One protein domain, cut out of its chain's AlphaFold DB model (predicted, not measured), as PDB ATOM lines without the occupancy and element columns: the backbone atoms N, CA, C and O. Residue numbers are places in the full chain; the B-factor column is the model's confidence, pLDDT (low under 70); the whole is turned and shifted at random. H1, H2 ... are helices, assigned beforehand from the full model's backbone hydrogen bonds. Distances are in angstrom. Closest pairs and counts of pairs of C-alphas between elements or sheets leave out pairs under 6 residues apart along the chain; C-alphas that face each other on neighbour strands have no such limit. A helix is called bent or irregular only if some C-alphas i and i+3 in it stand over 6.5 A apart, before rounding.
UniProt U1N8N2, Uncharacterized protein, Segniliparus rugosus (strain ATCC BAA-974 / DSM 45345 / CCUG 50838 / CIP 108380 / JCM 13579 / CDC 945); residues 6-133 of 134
ATOM      1  N   GLU A   6      49.874 -36.064 -19.206       87.12
ATOM      2  CA  GLU A   6      48.615 -36.808 -19.346       87.12
ATOM      3  C   GLU A   6      47.993 -37.100 -17.977       87.12
ATOM      4  O   GLU A   6      46.805 -36.870 -17.754       87.12
ATOM      5  N   VAL A   7      48.810 -37.531 -17.008       89.81
ATOM      6  CA  VAL A   7      48.342 -37.782 -15.633       89.81
ATOM      7  C   VAL A   7      47.826 -36.493 -14.998       89.81
ATOM      8  O   VAL A   7      46.825 -36.504 -14.282       89.81
ATOM      9  N   ARG A   8      48.494 -35.365 -15.252       89.06
ATOM     10  CA  ARG A   8      48.064 -34.060 -14.744       89.06
ATOM     11  C   ARG A   8      46.722 -33.640 -15.344       89.06
ATOM     12  O   ARG A   8      45.863 -33.168 -14.606       89.06
ATOM     13  N   GLN A   9      46.537 -33.827 -16.647       89.69
ATOM     14  CA  GLN A   9      45.281 -33.519 -17.329       89.69
ATOM     15  C   GLN A   9      44.129 -34.389 -16.824       89.69
ATOM     16  O   GLN A   9      43.070 -33.854 -16.511       89.69
ATOM     17  N   LEU A  10      44.363 -35.693 -16.642       90.19
ATOM     18  CA  LEU A  10      43.391 -36.609 -16.044       90.19
ATOM     19  C   LEU A  10      42.956 -36.142 -14.649       90.19
ATOM     20  O   LEU A  10      41.765 -36.085 -14.359       90.19
ATOM     21  N   LEU A  11      43.912 -35.780 -13.789       91.38
ATOM     22  CA  LEU A  11      43.613 -35.310 -12.435       91.38
ATOM     23  C   LEU A  11      42.860 -33.974 -12.432       91.38
ATOM     24  O   LEU A  11      41.954 -33.801 -11.621       91.38
ATOM     25  N   ASN A  12      43.206 -33.045 -13.329       91.12
ATOM     26  CA  ASN A  12      42.495 -31.772 -13.462       91.12
ATOM     27  C   ASN A  12      41.061 -31.979 -13.966       91.12
ATOM     28  O   ASN A  12      40.140 -31.362 -13.437       91.12
ATOM     29  N   TRP A  13      40.863 -32.871 -14.941       92.38
ATOM     30  CA  TRP A  13      39.533 -33.232 -15.425       92.38
ATOM     31  C   TRP A  13      38.688 -33.905 -14.338       92.38
ATOM     32  O   TRP A  13      37.562 -33.476 -14.112       92.38
ATOM     33  N   HIS A  14      39.241 -34.873 -13.598       93.12
ATOM     34  CA  HIS A  14      38.549 -35.472 -12.449       93.12
ATOM     35  C   HIS A  14      38.174 -34.410 -11.410       93.12
ATOM     36  O   HIS A  14      37.044 -34.372 -10.945       93.12
ATOM     37  N   ALA A  15      39.099 -33.518 -11.044       91.44
ATOM     38  CA  ALA A  15      38.806 -32.462 -10.077       91.44
ATOM     39  C   ALA A  15      37.685 -31.524 -10.560       91.44
ATOM     40  O   ALA A  15      36.884 -31.072  -9.746       91.44
ATOM     41  N   PHE A  16      37.622 -31.249 -11.865       92.44
ATOM     42  CA  PHE A  16      36.537 -30.494 -12.484       92.44
ATOM     43  C   PHE A  16      35.195 -31.242 -12.398       92.44
ATOM     44  O   PHE A  16      34.215 -30.662 -11.940       92.44
ATOM     45  N   GLU A  17      35.157 -32.530 -12.744       91.56
ATOM     46  CA  GLU A  17      33.952 -33.372 -12.649       91.56
ATOM     47  C   GLU A  17      33.424 -33.462 -11.203       91.56
ATOM     48  O   GLU A  17      32.227 -33.322 -10.951       91.56
ATOM     49  N   GLU A  18      34.313 -33.601 -10.218       91.31
ATOM     50  CA  GLU A  18      33.927 -33.660  -8.801       91.31
ATOM     51  C   GLU A  18      33.284 -32.351  -8.298       91.31
ATOM     52  O   GLU A  18      32.438 -32.378  -7.398       91.31
ATOM     53  N   LEU A  19      33.630 -31.197  -8.888       88.88
ATOM     54  CA  LEU A  19      32.958 -29.927  -8.582       88.88
ATOM     55  C   LEU A  19      31.507 -29.913  -9.075       88.88
ATOM     56  O   LEU A  19      30.665 -29.296  -8.420       88.88
ATOM     57  N   GLU A  20      31.206 -30.592 -10.182       84.81
ATOM     58  CA  GLU A  20      29.840 -30.767 -10.687       84.81
ATOM     59  C   GLU A  20      29.070 -31.816  -9.864       84.81
ATOM     60  O   GLU A  20      27.885 -31.645  -9.575       84.81
ATOM     61  N   HIS A  21      29.744 -32.875  -9.404       86.88
ATOM     62  CA  HIS A  21      29.132 -33.959  -8.627       86.88
ATOM     63  C   HIS A  21      28.867 -33.633  -7.149       86.88
ATOM     64  O   HIS A  21      28.128 -34.371  -6.483       86.88
ATOM     65  N   LYS A  22      29.421 -32.538  -6.610       86.06
ATOM     66  CA  LYS A  22      29.355 -32.211  -5.172       86.06
ATOM     67  C   LYS A  22      27.928 -32.190  -4.596       86.06
ATOM     68  O   LYS A  22      27.724 -32.621  -3.460       86.06
ATOM     69  N   SER A  23      26.947 -31.692  -5.352       91.00
ATOM     70  CA  SER A  23      25.541 -31.589  -4.928       91.00
ATOM     71  C   SER A  23      24.798 -32.910  -5.105       91.00
ATOM     72  O   SER A  23      24.034 -33.300  -4.225       91.00
ATOM     73  N   VAL A  24      25.117 -33.672  -6.155       94.06
ATOM     74  CA  VAL A  24      24.455 -34.941  -6.495       94.06
ATOM     75  C   VAL A  24      24.494 -35.935  -5.331       94.06
ATOM     76  O   VAL A  24      23.460 -36.475  -4.936       94.06
ATOM     77  N   ALA A  25      25.665 -36.164  -4.729       91.44
ATOM     78  CA  ALA A  25      25.792 -37.100  -3.608       91.44
ATOM     79  C   ALA A  25      24.992 -36.650  -2.370       91.44
ATOM     80  O   ALA A  25      24.409 -37.470  -1.652       91.44
ATOM     81  N   PHE A  26      24.950 -35.340  -2.125       93.56
ATOM     82  CA  PHE A  26      24.211 -34.747  -1.016       93.56
ATOM     83  C   PHE A  26      22.696 -34.855  -1.222       93.56
ATOM     84  O   PHE A  26      21.969 -35.236  -0.299       93.56
ATOM     85  N   ASP A  27      22.229 -34.593  -2.439       95.44
ATOM     86  CA  ASP A  27      20.825 -34.697  -2.818       95.44
ATOM     87  C   ASP A  27      20.324 -36.134  -2.748       95.44
ATOM     88  O   ASP A  27      19.253 -36.378  -2.196       95.44
ATOM     89  N   VAL A  28      21.122 -37.108  -3.200       95.69
ATOM     90  CA  VAL A  28      20.799 -38.536  -3.051       95.69
ATOM     91  C   VAL A  28      20.660 -38.913  -1.574       95.69
ATOM     92  O   VAL A  28      19.698 -39.590  -1.202       95.69
ATOM     93  N   TYR A  29      21.563 -38.445  -0.705       94.75
ATOM     94  CA  TYR A  29      21.463 -38.677   0.739       94.75
ATOM     95  C   TYR A  29      20.169 -38.099   1.329       94.75
ATOM     96  O   TYR A  29      19.480 -38.776   2.098       94.75
ATOM     97  N   ARG A  30      19.801 -36.869   0.947       94.88
ATOM     98  CA  ARG A  30      18.551 -36.233   1.394       94.88
ATOM     99  C   ARG A  30      17.312 -36.933   0.847       94.88
ATOM    100  O   ARG A  30      16.371 -37.156   1.606       94.88
ATOM    101  N   ALA A  31      17.316 -37.310  -0.429       97.25
ATOM    102  CA  ALA A  31      16.227 -38.032  -1.082       97.25
ATOM    103  C   ALA A  31      15.996 -39.416  -0.454       97.25
ATOM    104  O   ALA A  31      14.859 -39.871  -0.351       97.25
ATOM    105  N   ALA A  32      17.055 -40.054   0.050       97.56
ATOM    106  CA  ALA A  32      16.984 -41.292   0.825       97.56
ATOM    107  C   ALA A  32      16.524 -41.093   2.290       97.56
ATOM    108  O   ALA A  32      16.601 -42.027   3.086       97.56
ATOM    109  N   ASN A  33      16.038 -39.901   2.663       96.56
ATOM    110  CA  ASN A  33      15.671 -39.510   4.032       96.56
ATOM    111  C   ASN A  33      16.836 -39.593   5.038       96.56
ATOM    112  O   ASN A  33      16.627 -39.833   6.230       96.56
ATOM    113  N   GLY A  34      18.070 -39.383   4.573       95.94
ATOM    114  CA  GLY A  34      19.249 -39.300   5.425       95.94
ATOM    115  C   GLY A  34      19.139 -38.136   6.421       95.94
ATOM    116  O   GLY A  34      18.976 -36.986   6.004       95.94
ATOM    117  N   PRO A  35      19.213 -38.386   7.741       96.12
ATOM    118  CA  PRO A  35      18.988 -37.336   8.718       96.12
ATOM    119  C   PRO A  35      20.208 -36.425   8.865       96.12
ATOM    120  O   PRO A  35      21.327 -36.869   9.111       96.12
ATOM    121  N   GLU A  36      19.981 -35.116   8.824       95.12
ATOM    122  CA  GLU A  36      21.048 -34.113   8.852       95.12
ATOM    123  C   GLU A  36      21.999 -34.229  10.056       95.12
ATOM    124  O   GLU A  36      23.214 -34.082   9.909       95.12
ATOM    125  N   TRP A  37      21.475 -34.560  11.239       96.50
ATOM    126  CA  TRP A  37      22.298 -34.730  12.436       96.50
ATOM    127  C   TRP A  37      23.351 -35.832  12.269       96.50
ATOM    128  O   TRP A  37      24.460 -35.686  12.781       96.50
ATOM    129  N   LEU A  38      23.036 -36.910  11.542       95.88
ATOM    130  CA  LEU A  38      23.947 -38.035  11.339       95.88
ATOM    131  C   LEU A  38      25.107 -37.611  10.446       95.88
ATOM    132  O   LEU A  38      26.262 -37.838  10.792       95.88
ATOM    133  N   ARG A  39      24.803 -36.919   9.345       93.94
ATOM    134  CA  ARG A  39      25.791 -36.316   8.442       93.94
ATOM    135  C   ARG A  39      26.754 -35.387   9.189       93.94
ATOM    136  O   ARG A  39      27.972 -35.520   9.053       93.94
ATOM    137  N   VAL A  40      26.220 -34.481  10.012       95.25
ATOM    138  CA  VAL A  40      27.021 -33.562  10.838       95.25
ATOM    139  C   VAL A  40      27.894 -34.333  11.829       95.25
ATOM    140  O   VAL A  40      29.087 -34.055  11.952       95.25
ATOM    141  N   TRP A  41      27.320 -35.308  12.533       96.06
ATOM    142  CA  TRP A  41      28.029 -36.081  13.550       96.06
ATOM    143  C   TRP A  41      29.150 -36.935  12.945       96.06
ATOM    144  O   TRP A  41      30.273 -36.915  13.445       96.06
ATOM    145  N   MET A  42      28.880 -37.603  11.819       93.88
ATOM    146  CA  MET A  42      29.876 -38.366  11.067       93.88
ATOM    147  C   MET A  42      31.040 -37.480  10.627       93.88
ATOM    148  O   MET A  42      32.186 -37.845  10.870       93.88
ATOM    149  N   MET A  43      30.777 -36.298  10.058       92.25
ATOM    150  CA  MET A  43      31.847 -35.390   9.629       92.25
ATOM    151  C   MET A  43      32.695 -34.899  10.816       92.25
ATOM    152  O   MET A  43      33.926 -34.899  10.749       92.25
ATOM    153  N   ARG A  44      32.052 -34.555  11.941       93.12
ATOM    154  CA  ARG A  44      32.733 -34.111  13.171       93.12
ATOM    155  C   ARG A  44      33.609 -35.183  13.817       93.12
ATOM    156  O   ARG A  44      34.459 -34.823  14.622       93.12
ATOM    157  N   ILE A  45      33.420 -36.458  13.486       94.00
ATOM    158  CA  ILE A  45      34.269 -37.561  13.957       94.00
ATOM    159  C   ILE A  45      35.299 -37.946  12.908       94.00
ATOM    160  O   ILE A  45      36.476 -38.087  13.230       94.00
ATOM    161  N   ALA A  46      34.871 -38.090  11.655       91.88
ATOM    162  CA  ALA A  46      35.718 -38.539  10.566       91.88
ATOM    163  C   ALA A  46      36.912 -37.601  10.366       91.88
ATOM    164  O   ALA A  46      38.043 -38.072  10.328       91.88
ATOM    165  N   VAL A  47      36.699 -36.282  10.320       89.81
ATOM    166  CA  VAL A  47      37.783 -35.314  10.081       89.81
ATOM    167  C   VAL A  47      38.871 -35.360  11.164       89.81
ATOM    168  O   VAL A  47      40.035 -35.581  10.807       89.81
ATOM    169  N   PRO A  48      38.567 -35.193  12.470       90.94
ATOM    170  CA  PRO A  48      39.603 -35.205  13.502       90.94
ATOM    171  C   PRO A  48      40.204 -36.590  13.756       90.94
ATOM    172  O   PRO A  48      41.297 -36.649  14.305       90.94
ATOM    173  N   LEU A  49      39.539 -37.686  13.371       94.69
ATOM    174  CA  LEU A  49      40.091 -39.035  13.513       94.69
ATOM    175  C   LEU A  49      40.972 -39.428  12.321       94.69
ATOM    176  O   LEU A  49      42.106 -39.869  12.502       94.69
ATOM    177  N   MET A  50      40.468 -39.255  11.099       92.44
ATOM    178  CA  MET A  50      41.132 -39.730   9.882       92.44
ATOM    179  C   MET A  50      42.344 -38.875   9.524       92.44
ATOM    180  O   MET A  50      43.356 -39.417   9.094       92.44
ATOM    181  N   THR A  51      42.295 -37.558   9.751       90.12
ATOM    182  CA  THR A  51      43.419 -36.666   9.426       90.12
ATOM    183  C   THR A  51      44.713 -37.038  10.167       90.12
ATOM    184  O   THR A  51      45.719 -37.296   9.500       90.12
ATOM    185  N   PRO A  52      44.751 -37.118  11.514       92.75
ATOM    186  CA  PRO A  52      45.968 -37.524  12.214       92.75
ATOM    187  C   PRO A  52      46.336 -38.980  11.931       92.75
ATOM    188  O   PRO A  52      47.523 -39.288  11.882       92.75
ATOM    189  N   LEU A  53      45.357 -39.864  11.700       96.38
ATOM    190  CA  LEU A  53      45.624 -41.258  11.345       96.38
ATOM    191  C   LEU A  53      46.354 -41.372  10.000       96.38
ATOM    192  O   LEU A  53      47.329 -42.117   9.893       96.38
ATOM    193  N   LEU A  54      45.934 -40.615   8.985       94.25
ATOM    194  CA  LEU A  54      46.587 -40.569   7.675       94.25
ATOM    195  C   LEU A  54      48.002 -39.987   7.769       94.25
ATOM    196  O   LEU A  54      48.941 -40.548   7.208       94.25
ATOM    197  N   ILE A  55      48.183 -38.907   8.534       94.12
ATOM    198  CA  ILE A  55      49.511 -38.322   8.763       94.12
ATOM    199  C   ILE A  55      50.412 -39.335   9.475       94.12
ATOM    200  O   ILE A  55      51.513 -39.616   9.008       94.12
ATOM    201  N   LEU A  56      49.944 -39.925  10.576       96.31
ATOM    202  CA  LEU A  56      50.730 -40.873  11.359       96.31
ATOM    203  C   LEU A  56      51.067 -42.129  10.556       96.31
ATOM    204  O   LEU A  56      52.218 -42.549  10.567       96.31
ATOM    205  N   SER A  57      50.104 -42.711   9.840       96.69
ATOM    206  CA  SER A  57      50.348 -43.887   8.993       96.69
ATOM    207  C   SER A  57      51.362 -43.591   7.889       96.69
ATOM    208  O   SER A  57      52.254 -44.404   7.656       96.69
ATOM    209  N   THR A  58      51.311 -42.401   7.286       95.44
ATOM    210  CA  THR A  58      52.310 -41.957   6.304       95.44
ATOM    211  C   THR A  58      53.691 -41.812   6.945       95.44
ATOM    212  O   THR A  58      54.671 -42.336   6.419       95.44
ATOM    213  N   LEU A  59      53.792 -41.164   8.110       96.00
ATOM    214  CA  LEU A  59      55.060 -41.012   8.832       96.00
ATOM    215  C   LEU A  59      55.640 -42.366   9.264       96.00
ATOM    216  O   LEU A  59      56.838 -42.597   9.109       96.00
ATOM    217  N   VAL A  60      54.799 -43.276   9.760       96.81
ATOM    218  CA  VAL A  60      55.185 -44.651  10.099       96.81
ATOM    219  C   VAL A  60      55.651 -45.393   8.853       96.81
ATOM    220  O   VAL A  60      56.681 -46.059   8.915       96.81
ATOM    221  N   SER A  61      54.961 -45.248   7.721       96.62
ATOM    222  CA  SER A  61      55.385 -45.841   6.453       96.62
ATOM    223  C   SER A  61      56.750 -45.306   6.025       96.62
ATOM    224  O   SER A  61      57.623 -46.113   5.738       96.62
ATOM    225  N   ILE A  62      56.989 -43.991   6.062       96.19
ATOM    226  CA  ILE A  62      58.302 -43.398   5.749       96.19
ATOM    227  C   ILE A  62      59.377 -43.980   6.668       96.19
ATOM    228  O   ILE A  62      60.418 -44.447   6.205       96.19
ATOM    229  N   VAL A  63      59.116 -44.019   7.976       95.62
ATOM    230  CA  VAL A  63      60.048 -44.615   8.932       95.62
ATOM    231  C   VAL A  63      60.254 -46.094   8.626       95.62
ATOM    232  O   VAL A  63      61.381 -46.544   8.716       95.62
ATOM    233  N   ALA A  64      59.248 -46.865   8.229       96.56
ATOM    234  CA  ALA A  64      59.383 -48.298   7.984       96.56
ATOM    235  C   ALA A  64      60.082 -48.627   6.653       96.56
ATOM    236  O   ALA A  64      60.929 -49.520   6.625       96.56
ATOM    237  N   THR A  65      59.776 -47.899   5.577       96.75
ATOM    238  CA  THR A  65      60.104 -48.306   4.202       96.75
ATOM    239  C   THR A  65      61.055 -47.370   3.464       96.75
ATOM    240  O   THR A  65      61.610 -47.793   2.455       96.75
ATOM    241  N   ASP A  66      61.281 -46.138   3.934       94.88
ATOM    242  CA  ASP A  66      62.162 -45.160   3.276       94.88
ATOM    243  C   ASP A  66      63.459 -44.921   4.086       94.88
ATOM    244  O   ASP A  66      63.464 -44.183   5.082       94.88
ATOM    245  N   PRO A  67      64.602 -45.502   3.665       93.50
ATOM    246  CA  PRO A  67      65.890 -45.306   4.329       93.50
ATOM    247  C   PRO A  67      66.386 -43.854   4.326       93.50
ATOM    248  O   PRO A  67      67.135 -43.471   5.228       93.50
ATOM    249  N   VAL A  68      66.011 -43.055   3.321       94.38
ATOM    250  CA  VAL A  68      66.413 -41.646   3.213       94.38
ATOM    251  C   VAL A  68      65.564 -40.810   4.160       94.38
ATOM    252  O   VAL A  68      66.115 -40.094   5.000       94.38
ATOM    253  N   GLY A  69      64.240 -40.960   4.084       91.50
ATOM    254  CA  GLY A  69      63.289 -40.265   4.949       91.50
ATOM    255  C   GLY A  69      63.533 -40.535   6.435       91.50
ATOM    256  O   GLY A  69      63.598 -39.593   7.229       91.50
ATOM    257  N   ARG A  70      63.808 -41.794   6.814       94.00
ATOM    258  CA  ARG A  70      64.132 -42.179   8.203       94.00
ATOM    259  C   ARG A  70      65.346 -41.432   8.769       94.00
ATOM    260  O   ARG A  70      65.399 -41.165   9.966       94.00
ATOM    261  N   ARG A  71      66.331 -41.090   7.931       94.94
ATOM    262  CA  ARG A  71      67.556 -40.380   8.350       94.94
ATOM    263  C   ARG A  71      67.390 -38.861   8.405       94.94
ATOM    264  O   ARG A  71      68.295 -38.178   8.877       94.94
ATOM    265  N   GLN A  72      66.265 -38.319   7.936       95.62
ATOM    266  CA  GLN A  72      66.034 -36.877   7.812       95.62
ATOM    267  C   GLN A  72      64.740 -36.418   8.522       95.62
ATOM    268  O   GLN A  72      63.921 -35.726   7.914       95.62
ATOM    269  N   PRO A  73      64.538 -36.723   9.820       93.75
ATOM    270  CA  PRO A  73      63.261 -36.485  10.505       93.75
ATOM    271  C   PRO A  73      62.843 -35.009  10.524       93.75
ATOM    272  O   PRO A  73      61.676 -34.690  10.318       93.75
ATOM    273  N   VAL A  74      63.795 -34.086  10.698       96.31
ATOM    274  CA  VAL A  74      63.520 -32.636  10.691       96.31
ATOM    275  C   VAL A  74      62.989 -32.175   9.331       96.31
ATOM    276  O   VAL A  74      62.069 -31.360   9.268       96.31
ATOM    277  N   ARG A  75      63.539 -32.715   8.237       95.50
ATOM    278  CA  ARG A  75      63.088 -32.402   6.879       95.50
ATOM    279  C   ARG A  75      61.666 -32.910   6.655       95.50
ATOM    280  O   ARG A  75      60.840 -32.130   6.198       95.50
ATOM    281  N   ILE A  76      61.379 -34.158   7.032       96.19
ATOM    282  CA  ILE A  76      60.046 -34.758   6.883       96.19
ATOM    283  C   ILE A  76      58.996 -33.979   7.679       96.19
ATOM    284  O   ILE A  76      57.927 -33.673   7.153       96.19
ATOM    285  N   LEU A  77      59.303 -33.579   8.917       95.00
ATOM    286  CA  LEU A  77      58.400 -32.743   9.714       95.00
ATOM    287  C   LEU A  77      58.159 -31.378   9.059       95.00
ATOM    288  O   LEU A  77      57.021 -30.913   9.005       95.00
ATOM    289  N   ARG A  78      59.209 -30.751   8.511       95.69
ATOM    290  CA  ARG A  78      59.088 -29.484   7.779       95.69
ATOM    291  C   ARG A  78      58.231 -29.633   6.520       95.69
ATOM    292  O   ARG A  78      57.375 -28.789   6.288       95.69
ATOM    293  N   GLU A  79      58.452 -30.676   5.725       93.62
ATOM    294  CA  GLU A  79      57.682 -30.962   4.505       93.62
ATOM    295  C   GLU A  79      56.216 -31.268   4.833       93.62
ATOM    296  O   GLU A  79      55.321 -30.720   4.198       93.62
ATOM    297  N   THR A  80      55.960 -32.040   5.892       93.44
ATOM    298  CA  THR A  80      54.601 -32.304   6.394       93.44
ATOM    299  C   THR A  80      53.908 -30.999   6.785       93.44
ATOM    300  O   THR A  80      52.782 -30.734   6.377       93.44
ATOM    301  N   TRP A  81      54.595 -30.134   7.533       93.25
ATOM    302  CA  TRP A  81      54.059 -28.834   7.929       93.25
ATOM    303  C   TRP A  81      53.792 -27.906   6.739       93.25
ATOM    304  O   TRP A  81      52.772 -27.217   6.700       93.25
ATOM    305  N   GLN A  82      54.699 -27.892   5.760       92.88
ATOM    306  CA  GLN A  82      54.536 -27.138   4.519       92.88
ATOM    307  C   GLN A  82      53.350 -27.645   3.704       92.88
ATOM    308  O   GLN A  82      52.625 -26.827   3.152       92.88
ATOM    309  N   LEU A  83      53.112 -28.956   3.670       90.19
ATOM    310  CA  LEU A  83      51.954 -29.550   3.008       90.19
ATOM    311  C   LEU A  83      50.645 -29.155   3.709       90.19
ATOM    312  O   LEU A  83      49.725 -28.681   3.050       90.19
ATOM    313  N   LEU A  84      50.594 -29.244   5.044       89.12
ATOM    314  CA  LEU A  84      49.422 -28.852   5.844       89.12
ATOM    315  C   LEU A  84      49.057 -27.367   5.713       89.12
ATOM    316  O   LEU A  84      47.890 -27.007   5.829       89.12
ATOM    317  N   ARG A  85      50.046 -26.498   5.484       88.25
ATOM    318  CA  ARG A  85      49.839 -25.055   5.253       88.25
ATOM    319  C   ARG A  85      49.870 -24.654   3.781       88.25
ATOM    320  O   ARG A  85      49.734 -23.470   3.468       88.25
ATOM    321  N   GLY A  86      50.103 -25.616   2.900       89.75
ATOM    322  CA  GLY A  86      50.265 -25.396   1.477       89.75
ATOM    323  C   GLY A  86      48.932 -25.093   0.801       89.75
ATOM    324  O   GLY A  86      47.870 -25.298   1.391       89.75
ATOM    325  N   PRO A  87      48.969 -24.637  -0.460       85.25
ATOM    326  CA  PRO A  87      47.763 -24.305  -1.215       85.25
ATOM    327  C   PRO A  87      46.800 -25.492  -1.362       85.25
ATOM    328  O   PRO A  87      45.606 -25.265  -1.467       85.25
ATOM    329  N   LEU A  88      47.300 -26.733  -1.299       82.44
ATOM    330  CA  LEU A  88      46.483 -27.948  -1.409       82.44
ATOM    331  C   LEU A  88      45.504 -28.146  -0.243       82.44
ATOM    332  O   LEU A  88      44.417 -28.664  -0.450       82.44
ATOM    333  N   LEU A  89      45.890 -27.773   0.981       85.81
ATOM    334  CA  LEU A  89      45.067 -27.977   2.185       85.81
ATOM    335  C   LEU A  89      44.578 -26.664   2.802       85.81
ATOM    336  O   LEU A  89      43.822 -26.658   3.778       85.81
ATOM    337  N   LYS A  90      44.999 -25.532   2.236       84.50
ATOM    338  CA  LYS A  90      44.557 -24.212   2.662       84.50
ATOM    339  C   LYS A  90      43.053 -24.081   2.415       84.50
ATOM    340  O   LYS A  90      42.601 -24.204   1.290       84.50
ATOM    341  N   GLY A  91      42.291 -23.802   3.470       83.25
ATOM    342  CA  GLY A  91      40.833 -23.637   3.388       83.25
ATOM    343  C   GLY A  91      40.033 -24.938   3.505       83.25
ATOM    344  O   GLY A  91      38.894 -24.879   3.959       83.25
ATOM    345  N   ALA A  92      40.643 -26.105   3.264       84.31
ATOM    346  CA  ALA A  92      39.959 -27.404   3.317       84.31
ATOM    347  C   ALA A  92      39.260 -27.663   4.665       84.31
ATOM    348  O   ALA A  92      38.131 -28.143   4.711       84.31
ATOM    349  N   PHE A  93      39.890 -27.281   5.782       83.62
ATOM    350  CA  PHE A  93      39.259 -27.379   7.105       83.62
ATOM    351  C   PHE A  93      38.045 -26.463   7.266       83.62
ATOM    352  O   PHE A  93      37.074 -26.843   7.916       83.62
ATOM    353  N   THR A  94      38.095 -25.254   6.707       85.25
ATOM    354  CA  THR A  94      36.994 -24.290   6.783       85.25
ATOM    355  C   THR A  94      35.795 -24.785   5.982       85.25
ATOM    356  O   THR A  94      34.673 -24.744   6.485       85.25
ATOM    357  N   GLU A  95      36.030 -25.318   4.786       84.00
ATOM    358  CA  GLU A  95      34.994 -25.908   3.932       84.00
ATOM    359  C   GLU A  95      34.408 -27.183   4.551       84.00
ATOM    360  O   GLU A  95      33.190 -27.316   4.672       84.00
ATOM    361  N   ALA A  96      35.255 -28.077   5.074       85.06
ATOM    362  CA  ALA A  96      34.801 -29.259   5.807       85.06
ATOM    363  C   ALA A  96      33.969 -28.886   7.046       85.06
ATOM    364  O   ALA A  96      33.007 -29.573   7.391       85.06
ATOM    365  N   TRP A  97      34.299 -27.778   7.714       88.56
ATOM    366  CA  TRP A  97      33.501 -27.280   8.829       88.56
ATOM    367  C   TRP A  97      32.176 -26.663   8.375       88.56
ATOM    368  O   TRP A  97      31.171 -26.830   9.066       88.56
ATOM    369  N   ALA A  98      32.128 -26.013   7.208       89.69
ATOM    370  CA  ALA A  98      30.880 -25.526   6.622       89.69
ATOM    371  C   ALA A  98      29.885 -26.673   6.400       89.69
ATOM    372  O   ALA A  98      28.715 -26.528   6.751       89.69
ATOM    373  N   PHE A  99      30.373 -27.848   5.984       90.31
ATOM    374  CA  PHE A  99      29.561 -29.061   5.889       90.31
ATOM    375  C   PHE A  99      28.917 -29.446   7.229       90.31
ATOM    376  O   PHE A  99      27.851 -30.037   7.252       90.31
ATOM    377  N   THR A 100      29.480 -29.096   8.382       92.62
ATOM    378  CA  THR A 100      28.870 -29.435   9.684       92.62
ATOM    379  C   THR A 100      27.716 -28.511  10.091       92.62
ATOM    380  O   THR A 100      27.087 -28.734  11.129       92.62
ATOM    381  N   ARG A 101      27.422 -27.472   9.300       93.19
ATOM    382  CA  ARG A 101      26.345 -26.521   9.584       93.19
ATOM    383  C   ARG A 101      24.981 -27.125   9.259       93.19
ATOM    384  O   ARG A 101      24.829 -27.894   8.310       93.19
ATOM    385  N   TRP A 102      23.996 -26.733  10.062       92.88
ATOM    386  CA  TRP A 102      22.598 -27.069   9.826       92.88
ATOM    387  C   TRP A 102      22.045 -26.255   8.653       92.88
ATOM    388  O   TRP A 102      22.318 -25.056   8.570       92.88
ATOM    389  N   GLY A 103      21.272 -26.892   7.776       92.81
ATOM    390  CA  GLY A 103      20.728 -26.293   6.560       92.81
ATOM    391  C   GLY A 103      21.749 -26.094   5.438       92.81
ATOM    392  O   GLY A 103      21.415 -25.452   4.451       92.81
ATOM    393  N   PHE A 104      22.969 -26.616   5.585       94.44
ATOM    394  CA  PHE A 104      24.020 -26.522   4.570       94.44
ATOM    395  C   PHE A 104      23.626 -27.248   3.279       94.44
ATOM    396  O   PHE A 104      23.121 -28.371   3.340       94.44
ATOM    397  N   HIS A 105      23.952 -26.656   2.132       93.88
ATOM    398  CA  HIS A 105      23.980 -27.312   0.829       93.88
ATOM    399  C   HIS A 105      25.361 -27.142   0.170       93.88
ATOM    400  O   HIS A 105      25.953 -26.072   0.294       93.88
ATOM    401  N   PRO A 106      25.893 -28.135  -0.572       92.69
ATOM    402  CA  PRO A 106      27.142 -27.964  -1.326       92.69
ATOM    403  C   PRO A 106      27.148 -26.773  -2.299       92.69
ATOM    404  O   PRO A 106      28.211 -26.212  -2.576       92.69
ATOM    405  N   ASP A 107      25.974 -26.358  -2.780       91.75
ATOM    406  CA  ASP A 107      25.817 -25.188  -3.658       91.75
ATOM    407  C   ASP A 107      25.904 -23.844  -2.923       91.75
ATOM    408  O   ASP A 107      26.043 -22.809  -3.566       91.75
ATOM    409  N   ASP A 108      25.915 -23.838  -1.583       91.12
ATOM    410  CA  ASP A 108      26.210 -22.630  -0.797       91.12
ATOM    411  C   ASP A 108      27.661 -22.151  -1.014       91.12
ATOM    412  O   ASP A 108      28.016 -21.023  -0.666       91.12
ATOM    413  N   ILE A 109      28.521 -23.021  -1.558       88.81
ATOM    414  CA  ILE A 109      29.887 -22.705  -1.969       88.81
ATOM    415  C   ILE A 109      29.860 -22.405  -3.469       88.81
ATOM    416  O   ILE A 109      29.792 -23.326  -4.287       88.81
ATOM    417  N   ASP A 110      29.932 -21.121  -3.829       90.44
ATOM    418  CA  ASP A 110      29.960 -20.692  -5.228       90.44
ATOM    419  C   ASP A 110      31.268 -21.123  -5.905       90.44
ATOM    420  O   ASP A 110      32.362 -20.662  -5.570       90.44
ATOM    421  N   THR A 111      31.135 -22.035  -6.864       91.19
ATOM    422  CA  THR A 111      32.233 -22.565  -7.680       91.19
ATOM    423  C   THR A 111      32.095 -22.170  -9.148       91.19
ATOM    424  O   THR A 111      32.856 -22.669  -9.969       91.19
ATOM    425  N   THR A 112      31.172 -21.266  -9.496       91.56
ATOM    426  CA  THR A 112      30.842 -20.917 -10.892       91.56
ATOM    427  C   THR A 112      32.055 -20.366 -11.633       91.56
ATOM    428  O   THR A 112      32.461 -20.917 -12.650       91.56
ATOM    429  N   ALA A 113      32.718 -19.352 -11.070       93.00
ATOM    430  CA  ALA A 113      33.913 -18.765 -11.681       93.00
ATOM    431  C   ALA A 113      35.080 -19.767 -11.794       93.00
ATOM    432  O   ALA A 113      35.906 -19.673 -12.701       93.00
ATOM    433  N   LEU A 114      35.162 -20.731 -10.867       91.94
ATOM    434  CA  LEU A 114      36.174 -21.783 -10.907       91.94
ATOM    435  C   LEU A 114      35.875 -22.781 -12.034       91.94
ATOM    436  O   LEU A 114      36.785 -23.134 -12.779       91.94
ATOM    437  N   LEU A 115      34.612 -23.189 -12.179       92.75
ATOM    438  CA  LEU A 115      34.148 -24.058 -13.259       92.75
ATOM    439  C   LEU A 115      34.338 -23.397 -14.625       92.75
ATOM    440  O   LEU A 115      34.896 -24.027 -15.511       92.75
ATOM    441  N   GLU A 116      33.956 -22.129 -14.792       93.31
ATOM    442  CA  GLU A 116      34.151 -21.398 -16.052       93.31
ATOM    443  C   GLU A 116      35.626 -21.359 -16.456       93.31
ATOM    444  O   GLU A 116      35.975 -21.722 -17.579       93.31
ATOM    445  N   LYS A 117      36.505 -21.006 -15.510       93.50
ATOM    446  CA  LYS A 117      37.947 -20.972 -15.745       93.50
ATOM    447  C   LYS A 117      38.481 -22.334 -16.201       93.50
ATOM    448  O   LYS A 117      39.194 -22.411 -17.197       93.50
ATOM    449  N   TRP A 118      38.181 -23.402 -15.463       93.19
ATOM    450  CA  TRP A 118      38.716 -24.730 -15.780       93.19
ATOM    451  C   TRP A 118      38.052 -25.356 -17.006       93.19
ATOM    452  O   TRP A 118      38.711 -26.083 -17.742       93.19
ATOM    453  N   SER A 119      36.788 -25.027 -17.277       92.81
ATOM    454  CA  SER A 119      36.112 -25.387 -18.522       92.81
ATOM    455  C   SER A 119      36.823 -24.760 -19.723       92.81
ATOM    456  O   SER A 119      37.093 -25.455 -20.700       92.81
ATOM    457  N   GLU A 120      37.215 -23.486 -19.635       93.12
ATOM    458  CA  GLU A 120      37.985 -22.820 -20.689       93.12
ATOM    459  C   GLU A 120      39.400 -23.406 -20.838       93.12
ATOM    460  O   GLU A 120      39.814 -23.713 -21.956       93.12
ATOM    461  N   GLU A 121      40.126 -23.628 -19.736       92.00
ATOM    462  CA  GLU A 121      41.487 -24.192 -19.771       92.00
ATOM    463  C   GLU A 121      41.524 -25.634 -20.318       92.00
ATOM    464  O   GLU A 121      42.450 -26.003 -21.047       92.00
ATOM    465  N   LEU A 122      40.523 -26.458 -19.995       91.31
ATOM    466  CA  LEU A 122      40.480 -27.862 -20.411       91.31
ATOM    467  C   LEU A 122      39.799 -28.057 -21.771       91.31
ATOM    468  O   LEU A 122      40.292 -28.832 -22.590       91.31
ATOM    469  N   PHE A 123      38.694 -27.356 -22.032       91.38
ATOM    470  CA  PHE A 123      37.787 -27.621 -23.158       91.38
ATOM    471  C   PHE A 123      37.482 -26.397 -24.036       91.38
ATOM    472  O   PHE A 123      36.691 -26.502 -24.975       91.38
ATOM    473  N   GLY A 124      38.090 -25.237 -23.761       88.81
ATOM    474  CA  GLY A 124      38.000 -24.053 -24.618       88.81
ATOM    475  C   GLY A 124      38.586 -24.299 -26.012       88.81
ATOM    476  O   GLY A 124      39.086 -25.373 -26.308       88.81
ATOM    477  N   LYS A 125      38.563 -23.301 -26.903       86.88
ATOM    478  CA  LYS A 125      38.983 -23.476 -28.315       86.88
ATOM    479  C   LYS A 125      40.402 -24.041 -28.484       86.88
ATOM    480  O   LYS A 125      40.631 -24.806 -29.415       86.88
ATOM    481  N   ASP A 126      41.297 -23.684 -27.566       86.81
ATOM    482  CA  ASP A 126      42.688 -24.139 -27.496       86.81
ATOM    483  C   ASP A 126      42.953 -24.979 -26.223       86.81
ATOM    484  O   ASP A 126      44.084 -25.048 -25.743       86.81
ATOM    485  N   GLY A 127      41.905 -25.571 -25.636       85.81
ATOM    486  CA  GLY A 127      41.969 -26.278 -24.355       85.81
ATOM    487  C   GLY A 127      42.817 -27.551 -24.403       85.81
ATOM    488  O   GLY A 127      42.885 -28.237 -25.429       85.81
ATOM    489  N   GLU A 128      43.440 -27.896 -23.271       86.81
ATOM    490  CA  GLU A 128      44.391 -29.016 -23.185       86.81
ATOM    491  C   GLU A 128      43.775 -30.374 -23.588       86.81
ATOM    492  O   GLU A 128      44.500 -31.254 -24.053       86.81
ATOM    493  N   LEU A 129      42.453 -30.546 -23.451       86.88
ATOM    494  CA  LEU A 129      41.747 -31.810 -23.687       86.88
ATOM    495  C   LEU A 129      40.903 -31.855 -24.969       86.88
ATOM    496  O   LEU A 129      40.337 -32.901 -25.285       86.88
ATOM    497  N   VAL A 130      40.843 -30.779 -25.760       83.50
ATOM    498  CA  VAL A 130      40.002 -30.711 -26.977       83.50
ATOM    499  C   VAL A 130      40.319 -31.831 -27.969       83.50
ATOM    500  O   VAL A 130      39.419 -32.412 -28.574       83.50
ATOM    501  N   GLY A 131      41.601 -32.183 -28.112       79.94
ATOM    502  CA  GLY A 131      42.046 -33.260 -29.001       79.94
ATOM    503  C   GLY A 131      41.539 -34.657 -28.613       79.94
ATOM    504  O   GLY A 131      41.570 -35.559 -29.454       79.94
ATOM    505  N   HIS A 132      41.057 -34.828 -27.378       79.88
ATOM    506  CA  HIS A 132      40.589 -36.096 -26.820       79.88
ATOM    507  C   HIS A 132      39.061 -36.286 -26.890       79.88
ATOM    508  O   HIS A 132      38.594 -37.399 -26.667       79.88
ATOM    509  N   LEU A 133      38.284 -35.257 -27.249       73.56
ATOM    510  CA  LEU A 133      36.809 -35.284 -27.307       73.56
ATOM    511  C   LEU A 133      36.234 -35.938 -28.588       73.56
ATOM    512  O   LEU A 133      35.287 -35.419 -29.178       73.56
TER     513      LEU A 133
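AT A GLANCE: This is residues 6 to 133 of the 134 residues of an uncharacterized protein of Segniliparus rugosus (strain ATCC BAA-974 / DSM 45345 / CCUG 50838 / CIP 108380 / JCM 13579 / CDC 945) (UniProt U1N8N2). The model is a loose, open V of helices: the long helix H2 makes one arm, with H3 at its far end and H4 and H5 folding back along it, and bent H1 with H6 makes the other arm. The long link of residues 100 to 111 and the tight link from H1 to H2 join the arms at one end. The printed part has 128 residues, with six named helices in the order H1 to H6 and no named strand: all helix. It is loose, with a radius of gyration of the C-alphas of 18.9 A, and flat, spanning 48 by 46 by 22 A.

IN THESE COORDINATES: H2, residues 36 to 65, is 41.8 A long, from C-alpha 36 at (21.048, -34.113, 8.852) to C-alpha 65 at (60.104, -48.306, 4.202), with a kink of 28 degrees near residue 47. H3 is residues 67 to 70, H4 73 to 84, 16.5 A, and H5 92 to 99, 10.8 A. H1, residues 6 to 31, was assigned as one helix by its hydrogen bonds but is bent: C-alphas 20 and 23 are 7.2 A apart. Its arms are H1a, 6 to 20, 21.5 A, and H1b, 23 to 31, 12.0 A, at a steep tilt of 41 degrees. H6, 112 to 123, 15.6 A, ends at (37.787, -27.621, -23.158).

HOW THE PARTS SIT: H2 touches H5 with residues 40 to 47 alone, closest C-alphas Val 40 and Phe 99, 7.2 A, at a shallow tilt of 22 degrees, opposite ways. H2 and H3 touch only at the corner, closest C-alphas Val 63 and Arg 70, 4.8 A. H2 and H4 are near each other. H1a touches H6, closest C-alphas Phe 16 and Leu 115, 6.9 A, opposite ways at a shallow tilt of 33 degrees, only just short of steep. H1a and H2 are apart. Every O i to N i+4 pair is within hydrogen-bond range in H1a, H1b, H4, H5 and H6, and 24 of 26 in H2; H3 is too short for one.

THE WHOLE: The C-alphas of Ala 31 and Arg 71, the two farthest apart, are 52.2 A apart. Residues 48 to 54 of H2 and residues 85 to 91 stand free. The printed part has no cut, and no printed residue is under 70 in pLDDT.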